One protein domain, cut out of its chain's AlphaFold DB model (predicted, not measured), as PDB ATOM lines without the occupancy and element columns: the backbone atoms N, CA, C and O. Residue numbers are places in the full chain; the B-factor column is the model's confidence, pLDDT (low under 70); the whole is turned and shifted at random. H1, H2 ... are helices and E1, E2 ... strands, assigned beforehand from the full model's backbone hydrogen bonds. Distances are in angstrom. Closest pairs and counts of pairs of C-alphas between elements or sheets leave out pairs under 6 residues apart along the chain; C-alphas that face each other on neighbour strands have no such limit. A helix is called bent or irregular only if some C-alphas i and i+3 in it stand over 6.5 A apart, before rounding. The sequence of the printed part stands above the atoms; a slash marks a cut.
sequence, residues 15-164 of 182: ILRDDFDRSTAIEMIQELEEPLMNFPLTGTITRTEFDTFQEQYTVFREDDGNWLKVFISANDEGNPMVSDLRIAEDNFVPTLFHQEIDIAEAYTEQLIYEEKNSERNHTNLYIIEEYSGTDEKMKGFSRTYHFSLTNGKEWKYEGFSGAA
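What this domain is: This is residues 15 to 164 of the 182 residues of an uncharacterized protein of Desulfitobacterium hafniense (strain Y51) (UniProt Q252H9). A twisted wall of five strands, E1, E4, E5, E6 and E7, has one long helix, H1, crossing one face, and beside the wall lies a smaller, loop-rich lobe with H2, H3 and the two-strand sheet of E2 and E3. H1 reaches from the wall toward that lobe, while residues 114 to 119, of which 115 to 119 belong to H4, stick out at the far end of the wall. The printed part has 150 residues, with four named helices and seven named strands in the order E1 H1 E2 H2 H3 E3 E4 H4 E5 E6 E7, a mixed class of helices and strands. The large sheet runs E1 - E4 - E5 - E6 - E7 and the small one E2 - E3, both antiparallel throughout. The whole is only just loose, close to compact, with a radius of gyration of the C-alphas of 17.9 A, and flat, spanning 55 by 39 by 21 A.

How they stand to each other: Start at edge strand E1, residues 15 to 19, and look across to its antiparallel neighbour E4, residues 101 to 112, where N 16 and O 110 are 3.0 A apart, within hydrogen-bond range. Next comes E5, residues 122 to 131, antiparallel to E4 at 162 degrees, with N 109 and O 124 2.8 A apart. E5 forms a hairpin with E6, residues 142 to 150, where N 125 and O 147 are 2.8 A apart. E6 forms another hairpin with edge strand E7, residues 154 to 163, with N 144 and O 161 2.8 A apart; E5, E6 and E7 are a meander, each strand the antiparallel neighbour of the one before. H1, residues 22 to 37, is on this sheet at a height of 7.1 A, making two layers, helix on one face of a sheet. It lies over E5 and, only just, over E6, with 3 C-alphas falling there, and runs across the strands at 67 degrees to E5 on the local plane. The closest C-alphas of H1 and E4 are those of Arg 22 and Ala 106, 6.2 A apart. H4, residues 115 to 120, only grazes the sheet with its residues 118 to 120. E2, residues 44 to 46, and E3, residues 84 to 86, are both apart from E1, E4, E5, E6 and E7; they are antiparallel neighbours of each other, with N 85 and O 45 within hydrogen-bond range at 2.8 A. H2, residues 47 to 56, comes closest to E3 at the C-alphas of Arg 47 and Asp 84, 6.1 A apart. H2 and H3, residues 67 to 71, are close but not clearly touching, the closest C-alphas being Gln 54 and Leu 68, 7.4 A. H2 and H1 are only just apart, at 8.4 A. Every O i to N i+4 pair is within hydrogen-bond range in H2, but 9 of 12 in H1, 0 of 1 in H3 and 0 of 2 in H4; for O i to N i+3, H3 has 2 of 2 and H4 2 of 3.

Where its parts are: Find C-alpha 15 at (15.294, -16.502, -33.398), where E1 begins. H1 runs 21.6 A from C-alpha 22 at (31.168, -3.436, -38.247), with a kink of 38 degrees near residue 31; it is irregular, C-alphas 32 and 35 being 7.1 A apart, as is H4, with C-alphas 116 and 119 8.1 A apart. H2 measures 14.1 A, E4 33.2 A, E5 30.0 A and E6 25.7 A. E7 spans 27.3 A, bends by 51 degrees at residue 158 and ends at C-alpha 163, (36.983, -13.644, -20.418).

The domain as a whole: The two C-alphas farthest apart are those of Gly 43 and Glu 115, 56.9 A. Residues 15 to 164 are printed without a cut. Look for the long links at residues 72 to 83, from H3 to E3, and 87 to 100, from E3 to E4. The mean pLDDT of the printed part is 85.3; residues 40 to 42, 56 to 67 and 164 are under 70.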
ATOM      1  N   ILE A  15      14.139 -17.373 -33.587       96.00
ATOM      2  CA  ILE A  15      15.294 -16.502 -33.398       96.00
ATOM      3  C   ILE A  15      15.837 -16.182 -34.791       96.00
ATOM      4  O   ILE A  15      16.099 -17.100 -35.573       96.00
ATOM      5  N   LEU A  16      15.936 -14.898 -35.127       96.94
ATOM      6  CA  LEU A  16      16.552 -14.426 -36.369       96.94
ATOM      7  C   LEU A  16      17.869 -13.741 -36.036       96.94
ATOM      8  O   LEU A  16      17.914 -12.948 -35.099       96.94
ATOM      9  N   ARG A  17      18.917 -14.048 -36.797       97.62
ATOM     10  CA  ARG A  17      20.236 -13.443 -36.644       97.62
ATOM     11  C   ARG A  17      20.644 -12.786 -37.948       97.62
ATOM     12  O   ARG A  17      20.594 -13.443 -38.986       97.62
ATOM     13  N   ASP A  18      21.079 -11.539 -37.852       97.75
ATOM     14  CA  ASP A  18      21.559 -10.744 -38.978       97.75
ATOM     15  C   ASP A  18      22.883 -10.072 -38.609       97.75
ATOM     16  O   ASP A  18      23.060  -9.621 -37.471       97.75
ATOM     17  N   ASP A  19      23.794  -9.991 -39.577       98.06
ATOM     18  CA  ASP A  19      25.061  -9.279 -39.418       98.06
ATOM     19  C   ASP A  19      24.799  -7.799 -39.115       98.06
ATOM     20  O   ASP A  19      23.904  -7.170 -39.690       98.06
ATOM     21  N   PHE A  20      25.600  -7.234 -38.217       97.44
ATOM     22  CA  PHE A  20      25.565  -5.814 -37.899       97.44
ATOM     23  C   PHE A  20      26.750  -5.094 -38.548       97.44
ATOM     24  O   PHE A  20      27.828  -5.666 -38.717       97.44
ATOM     25  N   ASP A  21      26.552  -3.833 -38.934       97.38
ATOM     26  CA  ASP A  21      27.606  -3.054 -39.576       97.38
ATOM     27  C   ASP A  21      28.805  -2.886 -38.635       97.38
ATOM     28  O   ASP A  21      28.704  -2.314 -37.548       97.38
ATOM     29  N   ARG A  22      29.957  -3.400 -39.068       95.75
ATOM     30  CA  ARG A  22      31.168  -3.436 -38.247       95.75
ATOM     31  C   ARG A  22      31.688  -2.038 -37.927       95.75
ATOM     32  O   ARG A  22      32.171  -1.829 -36.822       95.75
ATOM     33  N   SER A  23      31.587  -1.091 -38.861       96.94
ATOM     34  CA  SER A  23      32.042   0.287 -38.633       96.94
ATOM     35  C   SER A  23      31.211   0.956 -37.541       96.94
ATOM     36  O   SER A  23      31.765   1.507 -36.598       96.94
ATOM     37  N   THR A  24      29.888   0.802 -37.608       96.00
ATOM     38  CA  THR A  24      28.960   1.277 -36.575       96.00
ATOM     39  C   THR A  24      29.237   0.602 -35.229       96.00
ATOM     40  O   THR A  24      29.252   1.271 -34.201       96.00
ATOM     41  N   ALA A  25      29.500  -0.710 -35.211       97.19
ATOM     42  CA  ALA A  25      29.887  -1.411 -33.986       97.19
ATOM     43  C   ALA A  25      31.173  -0.834 -33.372       97.19
ATOM     44  O   ALA A  25      31.218  -0.602 -32.169       97.19
ATOM     45  N   ILE A  26      32.196  -0.571 -34.191       96.25
ATOM     46  CA  ILE A  26      33.451   0.043 -33.743       96.25
ATOM     47  C   ILE A  26      33.186   1.423 -33.133       96.25
ATOM     48  O   ILE A  26      33.649   1.671 -32.026       96.25
ATOM     49  N   GLU A  27      32.420   2.288 -33.804       95.44
ATOM     50  CA  GLU A  27      32.084   3.628 -33.299       95.44
ATOM     51  C   GLU A  27      31.366   3.558 -31.944       95.44
ATOM     52  O   GLU A  27      31.767   4.234 -30.996       95.44
ATOM     53  N   MET A  28      30.357   2.687 -31.824       93.62
ATOM     54  CA  MET A  28      29.612   2.493 -30.576       93.62
ATOM     55  C   MET A  28      30.521   2.056 -29.424       93.62
ATOM     56  O   MET A  28      30.394   2.560 -28.311       93.62
ATOM     57  N   ILE A  29      31.431   1.111 -29.669       92.88
ATOM     58  CA  ILE A  29      32.330   0.628 -28.620       92.88
ATOM     59  C   ILE A  29      33.426   1.649 -28.308       92.88
ATOM     60  O   ILE A  29      33.725   1.864 -27.138       92.88
ATOM     61  N   GLN A  30      33.979   2.345 -29.303       92.38
ATOM     62  CA  GLN A  30      34.929   3.430 -29.058       92.38
ATOM     63  C   GLN A  30      34.320   4.522 -28.175       92.38
ATOM     64  O   GLN A  30      34.983   4.953 -27.241       92.38
ATOM     65  N   GLU A  31      33.062   4.909 -28.399       88.81
ATOM     66  CA  GLU A  31      32.359   5.873 -27.542       88.81
ATOM     67  C   GLU A  31      32.201   5.362 -26.097       88.81
ATOM     68  O   GLU A  31      32.375   6.121 -25.141       88.81
ATOM     69  N   LEU A  32      31.928   4.063 -25.911       85.81
ATOM     70  CA  LEU A  32      31.849   3.449 -24.577       85.81
ATOM     71  C   LEU A  32      33.201   3.392 -23.859       85.81
ATOM     72  O   LEU A  32      33.253   3.470 -22.629       85.81
ATOM     73  N   GLU A  33      34.283   3.204 -24.607       86.94
ATOM     74  CA  GLU A  33      35.606   2.926 -24.057       86.94
ATOM     75  C   GLU A  33      36.538   4.134 -23.990       86.94
ATOM     76  O   GLU A  33      37.447   4.150 -23.160       86.94
ATOM     77  N   GLU A  34      36.331   5.154 -24.823       85.81
ATOM     78  CA  GLU A  34      37.154   6.367 -24.878       85.81
ATOM     79  C   GLU A  34      37.334   7.012 -23.498       85.81
ATOM     80  O   GLU A  34      38.462   7.372 -23.141       85.81
ATOM     81  N   PRO A  35      36.292   7.118 -22.654       77.62
ATOM     82  CA  PRO A  35      36.468   7.680 -21.328       77.62
ATOM     83  C   PRO A  35      37.510   6.926 -20.478       77.62
ATOM     84  O   PRO A  35      38.248   7.560 -19.719       77.62
ATOM     85  N   LEU A  36      37.641   5.603 -20.635       78.62
ATOM     86  CA  LEU A  36      38.599   4.776 -19.884       78.62
ATOM     87  C   LEU A  36      40.040   5.121 -20.192       78.62
ATOM     88  O   LEU A  36      40.899   5.037 -19.314       78.62
ATOM     89  N   MET A  37      40.291   5.569 -21.417       79.00
ATOM     90  CA  MET A  37      41.601   6.058 -21.826       79.00
ATOM     91  C   MET A  37      42.000   7.316 -21.048       79.00
ATOM     92  O   MET A  37      43.188   7.579 -20.856       79.00
ATOM     93  N   ASN A  38      41.010   8.057 -20.541       76.69
ATOM     94  CA  ASN A  38      41.180   9.302 -19.800       76.69
ATOM     95  C   ASN A  38      41.132   9.131 -18.272       76.69
ATOM     96  O   ASN A  38      41.378  10.098 -17.545       76.69
ATOM     97  N   PHE A  39      40.831   7.934 -17.752       76.19
ATOM     98  CA  PHE A  39      40.817   7.697 -16.307       76.19
ATOM     99  C   PHE A  39      42.243   7.812 -15.721       76.19
ATOM    100  O   PHE A  39      43.206   7.375 -16.357       76.19
ATOM    101  N   PRO A  40      42.453   8.390 -14.520       69.06
ATOM    102  CA  PRO A  40      43.779   8.446 -13.912       69.06
ATOM    103  C   PRO A  40      44.240   7.037 -13.528       69.06
ATOM    104  O   PRO A  40      43.716   6.451 -12.589       69.06
ATOM    105  N   LEU A  41      45.231   6.480 -14.229       64.88
ATOM    106  CA  LEU A  41      45.668   5.096 -13.972       64.88
ATOM    107  C   LEU A  41      46.941   4.989 -13.091       64.88
ATOM    108  O   LEU A  41      47.636   3.982 -13.144       64.88
ATOM    109  N   THR A  42      47.291   6.022 -12.309       67.88
ATOM    110  CA  THR A  42      48.343   5.952 -11.265       67.88
ATOM    111  C   THR A  42      48.072   6.939 -10.132       67.88
ATOM    112  O   THR A  42      47.558   8.029 -10.380       67.88
ATOM    113  N   GLY A  43      48.534   6.621  -8.921       80.88
ATOM    114  CA  GLY A  43      48.516   7.544  -7.787       80.88
ATOM    115  C   GLY A  43      47.176   7.558  -7.058       80.88
ATOM    116  O   GLY A  43      46.658   6.508  -6.672       80.88
ATOM    117  N   THR A  44      46.642   8.752  -6.821       85.00
ATOM    118  CA  THR A  44      45.396   8.962  -6.076       85.00
ATOM    119  C   THR A  44      44.434   9.827  -6.871       85.00
ATOM    120  O   THR A  44      44.851  10.828  -7.451       85.00
ATOM    121  N   ILE A  45      43.154   9.479  -6.831       86.69
ATOM    122  CA  ILE A  45      42.050  10.295  -7.337       86.69
ATOM    123  C   ILE A  45      41.187  10.739  -6.156       86.69
ATOM    124  O   ILE A  45      40.952   9.964  -5.227       86.69
ATOM    125  N   THR A  46      40.708  11.979  -6.145       88.44
ATOM    126  CA  THR A  46      39.762  12.387  -5.099       88.44
ATOM    127  C   THR A  46      38.425  11.676  -5.294       88.44
ATOM    128  O   THR A  46      38.021  11.350  -6.411       88.44
ATOM    129  N   ARG A  47      37.678  11.462  -4.210       85.38
ATOM    130  CA  ARG A  47      36.335  10.874  -4.288       85.38
ATOM    131  C   ARG A  47      35.405  11.685  -5.191       85.38
ATOM    132  O   ARG A  47      34.666  11.098  -5.961       85.38
ATOM    133  N   THR A  48      35.488  13.015  -5.150       86.06
ATOM    134  CA  THR A  48      34.688  13.891  -6.019       86.06
ATOM    135  C   THR A  48      35.030  13.715  -7.495       86.06
ATOM    136  O   THR A  48      34.122  13.655  -8.319       86.06
ATOM    137  N   GLU A  49      36.313  13.603  -7.846       84.75
ATOM    138  CA  GLU A  49      36.720  13.295  -9.224       84.75
ATOM    139  C   GLU A  49      36.227  11.906  -9.635       84.75
ATOM    140  O   GLU A  49      35.644  11.767 -10.704       84.75
ATOM    141  N   PHE A  50      36.376  10.896  -8.774       83.94
ATOM    142  CA  PHE A  50      35.893   9.540  -9.043       83.94
ATOM    143  C   PHE A  50      34.372   9.478  -9.228       83.94
ATOM    144  O   PHE A  50      33.896   8.826 -10.153       83.94
ATOM    145  N   ASP A  51      33.609  10.186  -8.398       81.44
ATOM    146  CA  ASP A  51      32.156  10.302  -8.530       81.44
ATOM    147  C   ASP A  51      31.784  11.048  -9.826       81.44
ATOM    148  O   ASP A  51      30.850  10.649 -10.514       81.44
ATOM    149  N   THR A  52      32.560  12.063 -10.228       81.06
ATOM    150  CA  THR A  52      32.375  12.761 -11.516       81.06
ATOM    151  C   THR A  52      32.627  11.826 -12.698       81.06
ATOM    152  O   THR A  52      31.838  11.813 -13.642       81.06
ATOM    153  N   PHE A  53      33.683  11.006 -12.641       78.31
ATOM    154  CA  PHE A  53      33.912   9.950 -13.626       78.31
ATOM    155  C   PHE A  53      32.718   8.989 -13.647       78.31
ATOM    156  O   PHE A  53      32.148   8.764 -14.698       78.31
ATOM    157  N   GLN A  54      32.222   8.503 -12.512       75.69
ATOM    158  CA  GLN A  54      31.032   7.636 -12.516       75.69
ATOM    159  C   GLN A  54      29.785   8.297 -13.115       75.69
ATOM    160  O   GLN A  54      29.001   7.638 -13.795       75.69
ATOM    161  N   GLU A  55      29.574   9.585 -12.850       73.50
ATOM    162  CA  GLU A  55      28.436  10.337 -13.375       73.50
ATOM    163  C   GLU A  55      28.516  10.543 -14.886       73.50
ATOM    164  O   GLU A  55      27.484  10.490 -15.547       73.50
ATOM    165  N   GLN A  56      29.712  10.738 -15.441       68.50
ATOM    166  CA  GLN A  56      29.909  10.812 -16.891       68.50
ATOM    167  C   GLN A  56      29.640   9.465 -17.580       68.50
ATOM    168  O   GLN A  56      29.294   9.428 -18.755       68.50
ATOM    169  N   TYR A  57      29.737   8.361 -16.839       68.19
ATOM    170  CA  TYR A  57      29.642   6.993 -17.344       68.19
ATOM    171  C   TYR A  57      28.248   6.417 -17.067       68.19
ATOM    172  O   TYR A  57      28.088   5.264 -16.656       68.19
ATOM    173  N   THR A  58      27.213   7.233 -17.301       57.25
ATOM    174  CA  THR A  58      25.801   6.862 -17.110       57.25
ATOM    175  C   THR A  58      25.389   5.622 -17.890       57.25
ATOM    176  O   THR A  58      24.448   4.948 -17.481       57.25
ATOM    177  N   VAL A  59      26.101   5.284 -18.967       55.38
ATOM    178  CA  VAL A  59      25.829   4.081 -19.756       55.38
ATOM    179  C   VAL A  59      26.007   2.804 -18.926       55.38
ATOM    180  O   VAL A  59      25.290   1.838 -19.136       55.38
ATOM    181  N   PHE A  60      26.849   2.822 -17.890       53.53
ATOM    182  CA  PHE A  60      27.087   1.676 -17.006       53.53
ATOM    183  C   PHE A  60      26.287   1.723 -15.688       53.53
ATOM    184  O   PHE A  60      26.613   1.003 -14.745       53.53
ATOM    185  N   ARG A  61      25.286   2.609 -15.560       49.59
ATOM    186  CA  ARG A  61      24.641   2.895 -14.262       49.59
ATOM    187  C   ARG A  61      23.583   1.901 -13.803       49.59
ATOM    188  O   ARG A  61      23.345   1.864 -12.598       49.59
ATOM    189  N   GLU A  62      22.879   1.218 -14.702       46.31
ATOM    190  CA  GLU A  62      21.554   0.720 -14.306       46.31
ATOM    191  C   GLU A  62      21.536  -0.642 -13.605       46.31
ATOM    192  O   GLU A  62      20.692  -0.785 -12.732       46.31
ATOM    193  N   ASP A  63      22.488  -1.560 -13.821       46.56
ATOM    194  CA  ASP A  63      22.466  -2.859 -13.107       46.56
ATOM    195  C   ASP A  63      23.850  -3.492 -12.822       46.56
ATOM    196  O   ASP A  63      24.024  -4.167 -11.802       46.56
ATOM    197  N   ASP A  64      24.877  -3.208 -13.628       47.62
ATOM    198  CA  ASP A  64      26.218  -3.789 -13.469       47.62
ATOM    199  C   ASP A  64      27.095  -2.932 -12.553       47.62
ATOM    200  O   ASP A  64      27.885  -2.098 -12.997       47.62
ATOM    201  N   GLY A  65      26.912  -3.117 -11.242       52.78
ATOM    202  CA  GLY A  65      27.581  -2.393 -10.161       52.78
ATOM    203  C   GLY A  65      28.929  -1.761 -10.522       52.78
ATOM    204  O   GLY A  65      29.945  -2.434 -10.483       52.78
ATOM    205  N   ASN A  66      28.913  -0.452 -10.802       64.06
ATOM    206  CA  ASN A  66      30.051   0.471 -10.916       64.06
ATOM    207  C   ASN A  66      31.415  -0.211 -11.126       64.06
ATOM    208  O   ASN A  66      32.272  -0.238 -10.236       64.06
ATOM    209  N   TRP A  67      31.588  -0.779 -12.312       66.25
ATOM    210  CA  TRP A  67      32.766  -1.552 -12.676       66.25
ATOM    211  C   TRP A  67      34.067  -0.732 -12.614       66.25
ATOM    212  O   TRP A  67      35.126  -1.312 -12.398       66.25
ATOM    213  N   LEU A  68      34.001   0.609 -12.686       73.12
ATOM    214  CA  LEU A  68      35.152   1.505 -12.490       73.12
ATOM    215  C   LEU A  68      35.829   1.315 -11.125       73.12
ATOM    216  O   LEU A  68      36.996   1.668 -10.957       73.12
ATOM    217  N   LYS A  69      35.134   0.718 -10.149       74.75
ATOM    218  CA  LYS A  69      35.730   0.299  -8.873       74.75
ATOM    219  C   LYS A  69      36.874  -0.697  -9.038       74.75
ATOM    220  O   LYS A  69      37.725  -0.737  -8.160       74.75
ATOM    221  N   VAL A  70      36.957  -1.422 -10.160       73.94
ATOM    222  CA  VAL A  70      38.112  -2.276 -10.477       73.94
ATOM    223  C   VAL A  70      39.421  -1.485 -10.469       73.94
ATOM    224  O   VAL A  70      40.465  -2.028 -10.134       73.94
ATOM    225  N   PHE A  71      39.388  -0.187 -10.770       77.56
ATOM    226  CA  PHE A  71      40.581   0.656 -10.758       77.56
ATOM    227  C   PHE A  71      40.917   1.224  -9.379       77.56
ATOM    228  O   PHE A  71      41.935   1.892  -9.240       77.56
ATOM    229  N   ILE A  72      40.098   0.989  -8.354       83.06
ATOM    230  CA  ILE A  72      40.318   1.510  -7.004       83.06
ATOM    231  C   ILE A  72      40.898   0.408  -6.121       83.06
ATOM    232  O   ILE A  72      40.488  -0.748  -6.177       83.06
ATOM    233  N   SER A  73      41.862   0.761  -5.269       82.19
ATOM    234  CA  SER A  73      42.404  -0.165  -4.280       82.19
ATOM    235  C   SER A  73      41.282  -0.698  -3.389       82.19
ATOM    236  O   SER A  73      40.565   0.081  -2.760       82.19
ATOM    237  N   ALA A  74      41.200  -2.021  -3.242       79.06
ATOM    238  CA  ALA A  74      40.204  -2.686  -2.396       79.06
ATOM    239  C   ALA A  74      40.195  -2.193  -0.929       79.06
ATOM    240  O   ALA A  74      39.202  -2.336  -0.227       79.06
ATOM    241  N   ASN A  75      41.299  -1.607  -0.449       80.94
ATOM    242  CA  ASN A  75      41.386  -1.022   0.894       80.94
ATOM    243  C   ASN A  75      40.648   0.322   1.031       80.94
ATOM    244  O   ASN A  75      40.258   0.706   2.135       80.94
ATOM    245  N   ASP A  76      40.512   1.049  -0.076       84.06
ATOM    246  CA  ASP A  76      39.891   2.374  -0.129       84.06
ATOM    247  C   ASP A  76      38.452   2.266  -0.666       84.06
ATOM    248  O   ASP A  76      37.579   3.075  -0.327       84.06
ATOM    249  N   GLU A  77      38.187   1.221  -1.456       72.81
ATOM    250  CA  GLU A  77      36.867   0.846  -1.942       72.81
ATOM    251  C   GLU A  77      35.889   0.630  -0.769       72.81
ATOM    252  O   GLU A  77      36.104  -0.177   0.132       72.81
ATOM    253  N   GLY A  78      34.793   1.393  -0.751       73.19
ATOM    254  CA  GLY A  78      33.752   1.274   0.277       73.19
ATOM    255  C   GLY A  78      34.072   1.927   1.628       73.19
ATOM    256  O   GLY A  78      33.211   1.913   2.506       73.19
ATOM    257  N   ASN A  79      35.245   2.549   1.804       80.81
ATOM    258  CA  ASN A  79      35.564   3.305   3.015       80.81
ATOM    259  C   ASN A  79      35.201   4.796   2.851       80.81
ATOM    260  O   ASN A  79      35.971   5.543   2.244       80.81
ATOM    261  N   PRO A  80      34.081   5.286   3.419       78.12
ATOM    262  CA  PRO A  80      33.634   6.669   3.232       78.12
ATOM    263  C   PRO A  80      34.558   7.709   3.886       78.12
ATOM    264  O   PRO A  80      34.420   8.896   3.611       78.12
ATOM    265  N   MET A  81      35.485   7.283   4.750       81.12
ATOM    266  CA  MET A  81      36.430   8.171   5.438       81.12
ATOM    267  C   MET A  81      37.669   8.488   4.593       81.12
ATOM    268  O   MET A  81      38.451   9.360   4.963       81.12
ATOM    269  N   VAL A  82      37.862   7.788   3.471       83.38
ATOM    270  CA  VAL A  82      38.961   8.043   2.537       83.38
ATOM    271  C   VAL A  82      38.507   9.090   1.521       83.38
ATOM    272  O   VAL A  82      37.577   8.841   0.746       83.38
ATOM    273  N   SER A  83      39.139  10.266   1.546       83.88
ATOM    274  CA  SER A  83      38.915  11.331   0.558       83.88
ATOM    275  C   SER A  83      39.676  11.086  -0.742       83.88
ATOM    276  O   SER A  83      39.163  11.413  -1.808       83.88
ATOM    277  N   ASP A  84      40.858  10.475  -0.637       89.44
ATOM    278  CA  ASP A  84      41.793  10.264  -1.738       89.44
ATOM    279  C   ASP A  84      41.909   8.758  -1.968       89.44
ATOM    280  O   ASP A  84      42.482   8.029  -1.158       89.44
ATOM    281  N   LEU A  85      41.301   8.285  -3.047       87.75
ATOM    282  CA  LEU A  85      41.240   6.881  -3.417       87.75
ATOM    283  C   LEU A  85      42.520   6.500  -4.155       87.75
ATOM    284  O   LEU A  85      42.851   7.104  -5.178       87.75
ATOM    285  N   ARG A  86      43.236   5.488  -3.670       88.00
ATOM    286  CA  ARG A  86      44.381   4.935  -4.395       88.00
ATOM    287  C   ARG A  86      43.907   4.132  -5.588       88.00
ATOM    288  O   ARG A  86      42.978   3.330  -5.476       88.00
ATOM    289  N   ILE A  87      44.602   4.313  -6.698       83.62
ATOM    290  CA  ILE A  87      44.406   3.514  -7.900       83.62
ATOM    291  C   ILE A  87      45.067   2.141  -7.717       83.62
ATOM    292  O   ILE A  87      46.140   2.038  -7.119       83.62
ATOM    293  N   ALA A  88      44.416   1.080  -8.186       79.25
ATOM    294  CA  ALA A  88      44.971  -0.269  -8.210       79.25
ATOM    295  C   ALA A  88      46.033  -0.378  -9.320       79.25
ATOM    296  O   ALA A  88      45.727  -0.165 -10.490       79.25
ATOM    297  N   GLU A  89      47.277  -0.696  -8.953       73.50
ATOM    298  CA  GLU A  89      48.424  -0.688  -9.881       73.50
ATOM    299  C   GLU A  89      48.564  -1.982 -10.712       73.50
ATOM    300  O   GLU A  89      49.215  -1.961 -11.754       73.50
ATOM    301  N   ASP A  90      47.912  -3.075 -10.296       74.25
ATOM    302  CA  ASP A  90      48.015  -4.414 -10.908       74.25
ATOM    303  C   ASP A  90      46.784  -4.800 -11.759       74.25
ATOM    304  O   ASP A  90      46.455  -5.984 -11.897       74.25
ATOM    305  N   ASN A  91      46.070  -3.802 -12.289       75.62
ATOM    306  CA  ASN A  91      44.890  -4.002 -13.128       75.62
ATOM    307  C   ASN A  91      45.090  -3.369 -14.509       75.62
ATOM    308  O   ASN A  91      45.468  -2.203 -14.636       75.62
ATOM    309  N   PHE A  92      44.778  -4.141 -15.547       81.31
ATOM    310  CA  PHE A  92      44.800  -3.717 -16.941       81.31
ATOM    311  C   PHE A  92      43.436  -4.008 -17.561       81.31
ATOM    312  O   PHE A  92      42.932  -5.121 -17.443       81.31
ATOM    313  N   VAL A  93      42.837  -3.020 -18.224       82.56
ATOM    314  CA  VAL A  93      41.585  -3.211 -18.964       82.56
ATOM    315  C   VAL A  93      41.894  -3.045 -20.450       82.56
ATOM    316  O   VAL A  93      42.116  -1.914 -20.887       82.56
ATOM    317  N   PRO A  94      41.951  -4.146 -21.221       88.19
ATOM    318  CA  PRO A  94      42.071  -4.079 -22.670       88.19
ATOM    319  C   PRO A  94      40.866  -3.339 -23.257       88.19
ATOM    320  O   PRO A  94      39.755  -3.465 -22.751       88.19
ATOM    321  N   THR A  95      41.100  -2.579 -24.320       90.31
ATOM    322  CA  THR A  95      40.099  -1.768 -25.035       90.31
ATOM    323  C   THR A  95      40.420  -1.783 -26.527       90.31
ATOM    324  O   THR A  95      41.556  -2.094 -26.899       90.31
ATOM    325  N   LEU A  96      39.487  -1.377 -27.387       93.12
ATOM    326  CA  LEU A  96      39.698  -1.184 -28.825       93.12
ATOM    327  C   LEU A  96      40.826  -0.208 -29.164       93.12
ATOM    328  O   LEU A  96      41.302  -0.213 -30.302       93.12
ATOM    329  N   PHE A  97      41.269   0.615 -28.215       92.62
ATOM    330  CA  PHE A  97      42.410   1.511 -28.392       92.62
ATOM    331  C   PHE A  97      43.757   0.793 -28.264       92.62
ATOM    332  O   PHE A  97      44.777   1.344 -28.671       92.62
ATOM    333  N   HIS A  98      43.789  -0.433 -27.743       92.94
ATOM    334  CA  HIS A  98      45.005  -1.233 -27.633       92.94
ATOM    335  C   HIS A  98      45.269  -2.027 -28.914       92.94
ATOM    336  O   HIS A  98      44.348  -2.489 -29.588       92.94
ATOM    337  N   GLN A  99      46.545  -2.195 -29.262       93.44
ATOM    338  CA  GLN A  99      46.959  -3.021 -30.392       93.44
ATOM    339  C   GLN A  99      46.410  -4.440 -30.253       93.44
ATOM    340  O   GLN A  99      46.312  -4.978 -29.153       93.44
ATOM    341  N   GLU A 100      46.068  -5.033 -31.398       94.38
ATOM    342  CA  GLU A 100      45.609  -6.422 -31.511       94.38
ATOM    343  C   GLU A 100      44.258  -6.726 -30.829       94.38
ATOM    344  O   GLU A 100      43.775  -7.848 -30.972       94.38
ATOM    345  N   ILE A 101      43.613  -5.749 -30.176       94.69
ATOM    346  CA  ILE A 101      42.202  -5.799 -29.762       94.69
ATOM    347  C   ILE A 101      41.336  -5.240 -30.893       94.69
ATOM    348  O   ILE A 101      41.557  -4.117 -31.357       94.69
ATOM    349  N   ASP A 102      40.361  -6.008 -31.368       96.00
ATOM    350  CA  ASP A 102      39.474  -5.594 -32.460       96.00
ATOM    351  C   ASP A 102      38.078  -6.215 -32.308       96.00
ATOM    352  O   ASP A 102      37.913  -7.230 -31.629       96.00
ATOM    353  N   ILE A 103      37.081  -5.626 -32.974       97.25
ATOM    354  CA  ILE A 103      35.753  -6.221 -33.122       97.25
ATOM    355  C   ILE A 103      35.877  -7.440 -34.034       97.25
ATOM    356  O   ILE A 103      36.069  -7.294 -35.248       97.25
ATOM    357  N   ALA A 104      35.761  -8.629 -33.450       96.62
ATOM    358  CA  ALA A 104      35.776  -9.907 -34.148       96.62
ATOM    359  C   ALA A 104      34.440 -10.181 -34.850       96.62
ATOM    360  O   ALA A 104      34.418 -10.667 -35.981       96.62
ATOM    361  N   GLU A 105      33.328  -9.834 -34.201       97.69
ATOM    362  CA  GLU A 105      31.985 -10.072 -34.724       97.69
ATOM    363  C   GLU A 105      30.988  -9.038 -34.183       97.69
ATOM    364  O   GLU A 105      31.101  -8.589 -33.045       97.69
ATOM    365  N   ALA A 106      29.991  -8.671 -34.987       98.38
ATOM    366  CA  ALA A 106      28.844  -7.894 -34.535       98.38
ATOM    367  C   ALA A 106      27.573  -8.412 -35.216       98.38
ATOM    368  O   ALA A 106      27.541  -8.566 -36.439       98.38
ATOM    369  N   TYR A 107      26.528  -8.689 -34.441       98.44
ATOM    370  CA  TYR A 107      25.276  -9.229 -34.968       98.44
ATOM    371  C   TYR A 107      24.076  -8.837 -34.113       98.44
ATOM    372  O   TYR A 107      24.186  -8.597 -32.910       98.44
ATOM    373  N   THR A 108      22.905  -8.823 -34.739       98.06
ATOM    374  CA  THR A 108      21.628  -8.686 -34.034       98.06
ATOM    375  C   THR A 108      20.953 -10.037 -33.873       98.06
ATOM    376  O   THR A 108      21.088 -10.912 -34.727       98.06
ATOM    377  N   GLU A 109      20.216 -10.208 -32.780       97.50
ATOM    378  CA  GLU A 109      19.347 -11.354 -32.542       97.50
ATOM    379  C   GLU A 109      17.929 -10.861 -32.255       97.50
ATOM    380  O   GLU A 109      17.691 -10.166 -31.268       97.50
ATOM    381  N   GLN A 110      16.975 -11.209 -33.115       96.44
ATOM    382  CA  GLN A 110      15.563 -10.920 -32.908       96.44
ATOM    383  C   GLN A 110      14.848 -12.152 -32.359       96.44
ATOM    384  O   GLN A 110      14.724 -13.172 -33.042       96.44
ATOM    385  N   LEU A 111      14.319 -12.024 -31.144       94.62
ATOM    386  CA  LEU A 111      13.525 -13.045 -30.480       94.62
ATOM    387  C   LEU A 111      12.047 -12.786 -30.773       94.62
ATOM    388  O   LEU A 111      11.497 -11.746 -30.407       94.62
ATOM    389  N   ILE A 112      11.405 -13.739 -31.448       94.81
ATOM    390  CA  ILE A 112      10.003 -13.667 -31.861       94.81
ATOM    391  C   ILE A 112       9.225 -14.748 -31.119       94.81
ATOM    392  O   ILE A 112       9.521 -15.935 -31.245       94.81
ATOM    393  N   TYR A 113       8.218 -14.331 -30.365       94.00
ATOM    394  CA  TYR A 113       7.323 -15.179 -29.590       94.00
ATOM    395  C   TYR A 113       5.960 -15.308 -30.278       94.00
ATOM    396  O   TYR A 113       5.570 -14.462 -31.085       94.00
ATOM    397  N   GLU A 114       5.214 -16.350 -29.903       93.38
ATOM    398  CA  GLU A 114       3.826 -16.534 -30.334       93.38
ATOM    399  C   GLU A 114       2.973 -15.284 -30.044       93.38
ATOM    400  O   GLU A 114       3.211 -14.573 -29.068       93.38
ATOM    401  N   GLU A 115       1.901 -15.072 -30.818       90.31
ATOM    402  CA  GLU A 115       1.015 -13.894 -30.726       90.31
ATOM    403  C   GLU A 115       0.576 -13.561 -29.287       90.31
ATOM    404  O   GLU A 115       0.581 -12.395 -28.887       90.31
ATOM    405  N   LYS A 116       0.275 -14.592 -28.484       92.12
ATOM    406  CA  LYS A 116      -0.159 -14.468 -27.081       92.12
ATOM    407  C   LYS A 116       0.908 -13.908 -26.123       92.12
ATOM    408  O   LYS A 116       0.556 -13.576 -24.999       92.12
ATOM    409  N   ASN A 117       2.170 -13.881 -26.554       90.31
ATOM    410  CA  ASN A 117       3.341 -13.381 -25.831       90.31
ATOM    411  C   ASN A 117       4.133 -12.359 -26.680       90.31
ATOM    412  O   ASN A 117       5.328 -12.155 -26.454       90.31
ATOM    413  N   SER A 118       3.515 -11.763 -27.706       89.50
ATOM    414  CA  SER A 118       4.196 -10.872 -28.660       89.50
ATOM    415  C   SER A 118       4.767  -9.603 -28.020       89.50
ATOM    416  O   SER A 118       5.678  -8.992 -28.576       89.50
ATOM    417  N   GLU A 119       4.308  -9.237 -26.822       89.25
ATOM    418  CA  GLU A 119       4.889  -8.175 -25.998       89.25
ATOM    419  C   GLU A 119       6.329  -8.468 -25.551       89.25
ATOM    420  O   GLU A 119       7.038  -7.554 -25.138       89.25
ATOM    421  N   ARG A 120       6.765  -9.732 -25.630       89.12
ATOM    422  CA  ARG A 120       8.135 -10.164 -25.326       89.12
ATOM    423  C   ARG A 120       9.066 -10.097 -26.528       89.12
ATOM    424  O   ARG A 120      10.248 -10.386 -26.366       89.12
ATOM    425  N   ASN A 121       8.564  -9.758 -27.717       91.38
ATOM    426  CA  ASN A 121       9.406  -9.606 -28.897       91.38
ATOM    427  C   ASN A 121      10.436  -8.502 -28.657       91.38
ATOM    428  O   ASN A 121      10.075  -7.378 -28.312       91.38
ATOM    429  N   HIS A 122      11.706  -8.815 -28.870       93.81
ATOM    430  CA  HIS A 122      12.787  -7.851 -28.724       93.81
ATOM    431  C   HIS A 122      13.948  -8.201 -29.650       93.81
ATOM    432  O   HIS A 122      14.061  -9.329 -30.133       93.81
ATOM    433  N   THR A 123      14.789  -7.204 -29.900       96.38
ATOM    434  CA  THR A 123      16.020  -7.361 -30.665       96.38
ATOM    435  C   THR A 123      17.185  -6.967 -29.777       96.38
ATOM    436  O   THR A 123      17.176  -5.872 -29.212       96.38
ATOM    437  N   ASN A 124      18.174  -7.845 -29.687       96.69
ATOM    438  CA  ASN A 124      19.441  -7.581 -29.022       96.69
ATOM    439  C   ASN A 124      20.537  -7.362 -30.067       96.69
ATOM    440  O   ASN A 124      20.461  -7.904 -31.170       96.69
ATOM    441  N   LEU A 125      21.548  -6.578 -29.720       97.69
ATOM    442  CA  LEU A 125      22.788  -6.429 -30.472       97.69
ATOM    443  C   LEU A 125      23.931  -6.951 -29.606       97.69
ATOM    444  O   LEU A 125      24.045  -6.606 -28.431       97.69
ATOM    445  N   TYR A 126      24.764  -7.778 -30.222       97.81
ATOM    446  CA  TYR A 126      25.964  -8.347 -29.636       97.81
ATOM    447  C   TYR A 126      27.161  -7.840 -30.424       97.81
ATOM    448  O   TYR A 126      27.215  -8.005 -31.645       97.81
ATOM    449  N   ILE A 127      28.117  -7.232 -29.729       98.06
ATOM    450  CA  ILE A 127      29.387  -6.792 -30.309       98.06
ATOM    451  C   ILE A 127      30.508  -7.510 -29.564       98.06
ATOM    452  O   ILE A 127      30.617  -7.386 -28.348       98.06
ATOM    453  N   ILE A 128      31.304  -8.295 -30.284       97.38
ATOM    454  CA  ILE A 128      32.344  -9.160 -29.735       97.38
ATOM    455  C   ILE A 128      33.707  -8.579 -30.079       97.38
ATOM    456  O   ILE A 128      34.066  -8.450 -31.248       97.38
ATOM    457  N   GLU A 129      34.480  -8.297 -29.045       95.50
ATOM    458  CA  GLU A 129      35.901  -8.007 -29.116       95.50
ATOM    459  C   GLU A 129      36.735  -9.227 -28.777       95.50
ATOM    460  O   GLU A 129      36.403  -9.985 -27.860       95.50
ATOM    461  N   GLU A 130      37.877  -9.349 -29.445       95.69
ATOM    462  CA  GLU A 130      38.867 -10.377 -29.151       95.69
ATOM    463  C   GLU A 130      40.291  -9.833 -29.268       95.69
ATOM    464  O   GLU A 130      40.561  -8.856 -29.972       95.69
ATOM    465  N   TYR A 131      41.215 -10.508 -28.582       94.62
ATOM    466  CA  TYR A 131      42.646 -10.310 -28.766       94.62
ATOM    467  C   TYR A 131      43.159 -11.253 -29.855       94.62
ATOM    468  O   TYR A 131      43.044 -12.474 -29.749       94.62
ATOM    469  N   SER A 132      43.757 -10.673 -30.889       93.44
ATOM    470  CA  SER A 132      44.240 -11.373 -32.088       93.44
ATOM    471  C   SER A 132      45.758 -11.582 -32.124       93.44
ATOM    472  O   SER A 132      46.280 -12.169 -33.074       93.44
ATOM    473  N   GLY A 133      46.476 -11.095 -31.113       92.19
ATOM    474  CA  GLY A 133      47.929 -11.149 -31.071       92.19
ATOM    475  C   GLY A 133      48.495 -12.465 -30.543       92.19
ATOM    476  O   GLY A 133      47.825 -13.495 -30.466       92.19
ATOM    477  N   THR A 134      49.778 -12.430 -30.184       92.00
ATOM    478  CA  THR A 134      50.540 -13.629 -29.777       92.00
ATOM    479  C   THR A 134      50.896 -13.671 -28.292       92.00
ATOM    480  O   THR A 134      51.537 -14.622 -27.845       92.00
ATOM    481  N   ASP A 135      50.479 -12.668 -27.520       90.06
ATOM    482  CA  ASP A 135      50.719 -12.620 -26.085       90.06
ATOM    483  C   ASP A 135      49.917 -13.702 -25.342       90.06
ATOM    484  O   ASP A 135      48.684 -13.733 -25.350       90.06
ATOM    485  N   GLU A 136      50.631 -14.596 -24.656       88.12
ATOM    486  CA  GLU A 136      50.028 -15.714 -23.931       88.12
ATOM    487  C   GLU A 136      49.181 -15.274 -22.723       88.12
ATOM    488  O   GLU A 136      48.253 -15.998 -22.368       88.12
ATOM    489  N   LYS A 137      49.428 -14.104 -22.110       85.50
ATOM    490  CA  LYS A 137      48.565 -13.579 -21.032       85.50
ATOM    491  C   LYS A 137      47.240 -13.029 -21.560       85.50
ATOM    492  O   LYS A 137      46.263 -12.967 -20.817       85.50
ATOM    493  N   MET A 138      47.197 -12.628 -22.826       87.88
ATOM    494  CA  MET A 138      45.986 -12.120 -23.476       87.88
ATOM    495  C   MET A 138      45.218 -13.203 -24.231       87.88
ATOM    496  O   MET A 138      44.104 -12.977 -24.700       87.88
ATOM    497  N   LYS A 139      45.779 -14.406 -24.322       88.69
ATOM    498  CA  LYS A 139      45.166 -15.538 -25.005       88.69
ATOM    499  C   LYS A 139      43.787 -15.862 -24.441       88.69
ATOM    500  O   LYS A 139      43.616 -16.087 -23.245       88.69
ATOM    501  N   GLY A 140      42.809 -15.929 -25.341       88.25
ATOM    502  CA  GLY A 140      41.418 -16.192 -24.986       88.25
ATOM    503  C   GLY A 140      40.687 -14.992 -24.388       88.25
ATOM    504  O   GLY A 140      39.560 -15.178 -23.943       88.25
ATOM    505  N   PHE A 141      41.292 -13.796 -24.378       91.88
ATOM    506  CA  PHE A 141      40.553 -12.572 -24.093       91.88
ATOM    507  C   PHE A 141      39.407 -12.430 -25.092       91.88
ATOM    508  O   PHE A 141      39.623 -12.447 -26.309       91.88
ATOM    509  N   SER A 142      38.206 -12.268 -24.553       92.81
ATOM    510  CA  SER A 142      37.028 -11.898 -25.318       92.81
ATOM    511  C   SER A 142      36.067 -11.108 -24.448       92.81
ATOM    512  O   SER A 142      35.901 -11.392 -23.255       92.81
ATOM    513  N   ARG A 143      35.406 -10.126 -25.054       91.75
ATOM    514  CA  ARG A 143      34.364  -9.335 -24.407       91.75
ATOM    515  C   ARG A 143      33.210  -9.144 -25.372       91.75
ATOM    516  O   ARG A 143      33.380  -8.660 -26.482       91.75
ATOM    517  N   THR A 144      32.026  -9.541 -24.939       94.69
ATOM    518  CA  THR A 144      30.776  -9.355 -25.669       94.69
ATOM    519  C   THR A 144      29.976  -8.268 -24.982       94.69
ATOM    520  O   THR A 144      29.564  -8.453 -23.837       94.69
ATOM    521  N   TYR A 145      29.751  -7.161 -25.677       92.69
ATOM    522  CA  TYR A 145      28.835  -6.106 -25.270       92.69
ATOM    523  C   TYR A 145      27.416  -6.478 -25.675       92.69
ATOM    524  O   TYR A 145      27.189  -6.929 -26.802       92.69
ATOM    525  N   HIS A 146      26.476  -6.260 -24.762       93.75
ATOM    526  CA  HIS A 146      25.060  -6.548 -24.941       93.75
ATOM    527  C   HIS A 146      24.285  -5.244 -25.011       93.75
ATOM    528  O   HIS A 146      24.411  -4.389 -24.135       93.75
ATOM    529  N   PHE A 147      23.455  -5.112 -26.039       93.69
ATOM    530  CA  PHE A 147      22.545  -3.988 -26.194       93.69
ATOM    531  C   PHE A 147      21.133  -4.483 -26.486       93.69
ATOM    532  O   PHE A 147      20.958  -5.482 -27.182       93.69
ATOM    533  N   SER A 148      20.127  -3.745 -26.029       93.81
ATOM    534  CA  SER A 148      18.720  -3.969 -26.355       93.81
ATOM    535  C   SER A 148      18.180  -2.841 -27.239       93.81
ATOM    536  O   SER A 148      18.512  -1.665 -27.064       93.81
ATOM    537  N   LEU A 149      17.345  -3.172 -28.227       94.12
ATOM    538  CA  LEU A 149      16.715  -2.167 -29.083       94.12
ATOM    539  C   LEU A 149      15.484  -1.567 -28.390       94.12
ATOM    540  O   LEU A 149      14.406  -2.163 -28.356       94.12
ATOM    541  N   THR A 150      15.610  -0.342 -27.895       85.38
ATOM    542  CA  THR A 150      14.529   0.390 -27.231       85.38
ATOM    543  C   THR A 150      13.633   1.090 -28.254       85.38
ATOM    544  O   THR A 150      14.093   1.825 -29.133       85.38
ATOM    545  N   ASN A 151      12.316   0.866 -28.147       78.88
ATOM    546  CA  ASN A 151      11.277   1.471 -28.998       78.88
ATOM    547  C   ASN A 151      11.530   1.336 -30.517       78.88
ATOM    548  O   ASN A 151      11.041   2.153 -31.304       78.88
ATOM    549  N   GLY A 152      12.304   0.326 -30.930       79.94
ATOM    550  CA  GLY A 152      12.670   0.081 -32.326       79.94
ATOM    551  C   GLY A 152      13.595   1.131 -32.949       79.94
ATOM    552  O   GLY A 152      13.623   1.230 -34.174       79.94
ATOM    553  N   LYS A 153      14.283   1.961 -32.147       81.69
ATOM    554  CA  LYS A 153      15.057   3.108 -32.661       81.69
ATOM    555  C   LYS A 153      16.446   3.279 -32.068       81.69
ATOM    556  O   LYS A 153      17.311   3.788 -32.769       81.69
ATOM    557  N   GLU A 154      16.643   2.920 -30.807       89.19
ATOM    558  CA  GLU A 154      17.861   3.257 -30.070       89.19
ATOM    559  C   GLU A 154      18.421   2.018 -29.382       89.19
ATOM    560  O   GLU A 154      17.666   1.254 -28.781       89.19
ATOM    561  N   TRP A 155      19.733   1.815 -29.483       92.12
ATOM    562  CA  TRP A 155      20.426   0.749 -28.769       92.12
ATOM    563  C   TRP A 155      20.740   1.210 -27.353       92.12
ATOM    564  O   TRP A 155      21.482   2.168 -27.155       92.12
ATOM    565  N   LYS A 156      20.183   0.512 -26.369       89.56
ATOM    566  CA  LYS A 156      20.504   0.700 -24.960       89.56
ATOM    567  C   LYS A 156      21.533  -0.345 -24.557       89.56
ATOM    568  O   LYS A 156      21.311  -1.526 -24.786       89.56
ATOM    569  N   TYR A 157      22.650   0.080 -23.981       87.00
ATOM    570  CA  TYR A 157      23.632  -0.838 -23.411       87.00
ATOM    571  C   TYR A 157      23.064  -1.524 -22.161       87.00
ATOM    572  O   TYR A 157      22.480  -0.865 -21.302       87.00
ATOM    573  N   GLU A 158      23.249  -2.837 -22.077       85.00
ATOM    574  CA  GLU A 158      22.735  -3.682 -20.992       85.00
ATOM    575  C   GLU A 158      23.852  -4.250 -20.112       85.00
ATOM    576  O   GLU A 158      23.609  -4.570 -18.954       85.00
ATOM    577  N   GLY A 159      25.071  -4.389 -20.640       83.19
ATOM    578  CA  GLY A 159      26.178  -5.010 -19.916       83.19
ATOM    579  C   GLY A 159      27.219  -5.628 -20.842       83.19
ATOM    580  O   GLY A 159      27.111  -5.561 -22.071       83.19
ATOM    581  N   PHE A 160      28.221  -6.282 -20.256       87.31
ATOM    582  CA  PHE A 160      29.173  -7.100 -21.005       87.31
ATOM    583  C   PHE A 160      29.414  -8.453 -20.331       87.31
ATOM    584  O   PHE A 160      29.253  -8.625 -19.125       87.31
ATOM    585  N   SER A 161      29.849  -9.433 -21.116       87.75
ATOM    586  CA  SER A 161      30.277 -10.750 -20.634       87.75
ATOM    587  C   SER A 161      31.561 -11.186 -21.326       87.75
ATOM    588  O   SER A 161      31.855 -10.703 -22.412       87.75
ATOM    589  N   GLY A 162      32.289 -12.149 -20.763       85.75
ATOM    590  CA  GLY A 162      33.425 -12.769 -21.449       85.75
ATOM    591  C   GLY A 162      34.575 -13.128 -20.519       85.75
ATOM    592  O   GLY A 162      34.412 -13.210 -19.298       85.75
ATOM    593  N   ALA A 163      35.739 -13.359 -21.116       83.62
ATOM    594  CA  ALA A 163      36.983 -13.644 -20.418       83.62
ATOM    595  C   ALA A 163      37.841 -12.379 -20.407       83.62
ATOM    596  O   ALA A 163      38.513 -12.045 -21.380       83.62
ATOM    597  N   ALA A 164      37.785 -11.659 -19.290       66.56
ATOM    598  CA  ALA A 164      38.262 -10.289 -19.259       66.56
ATOM    599  C   ALA A 164      39.790 -10.160 -19.050       66.56
ATOM    600  O   ALA A 164      40.348  -9.130 -19.400       66.56
TER     601      ALA A 164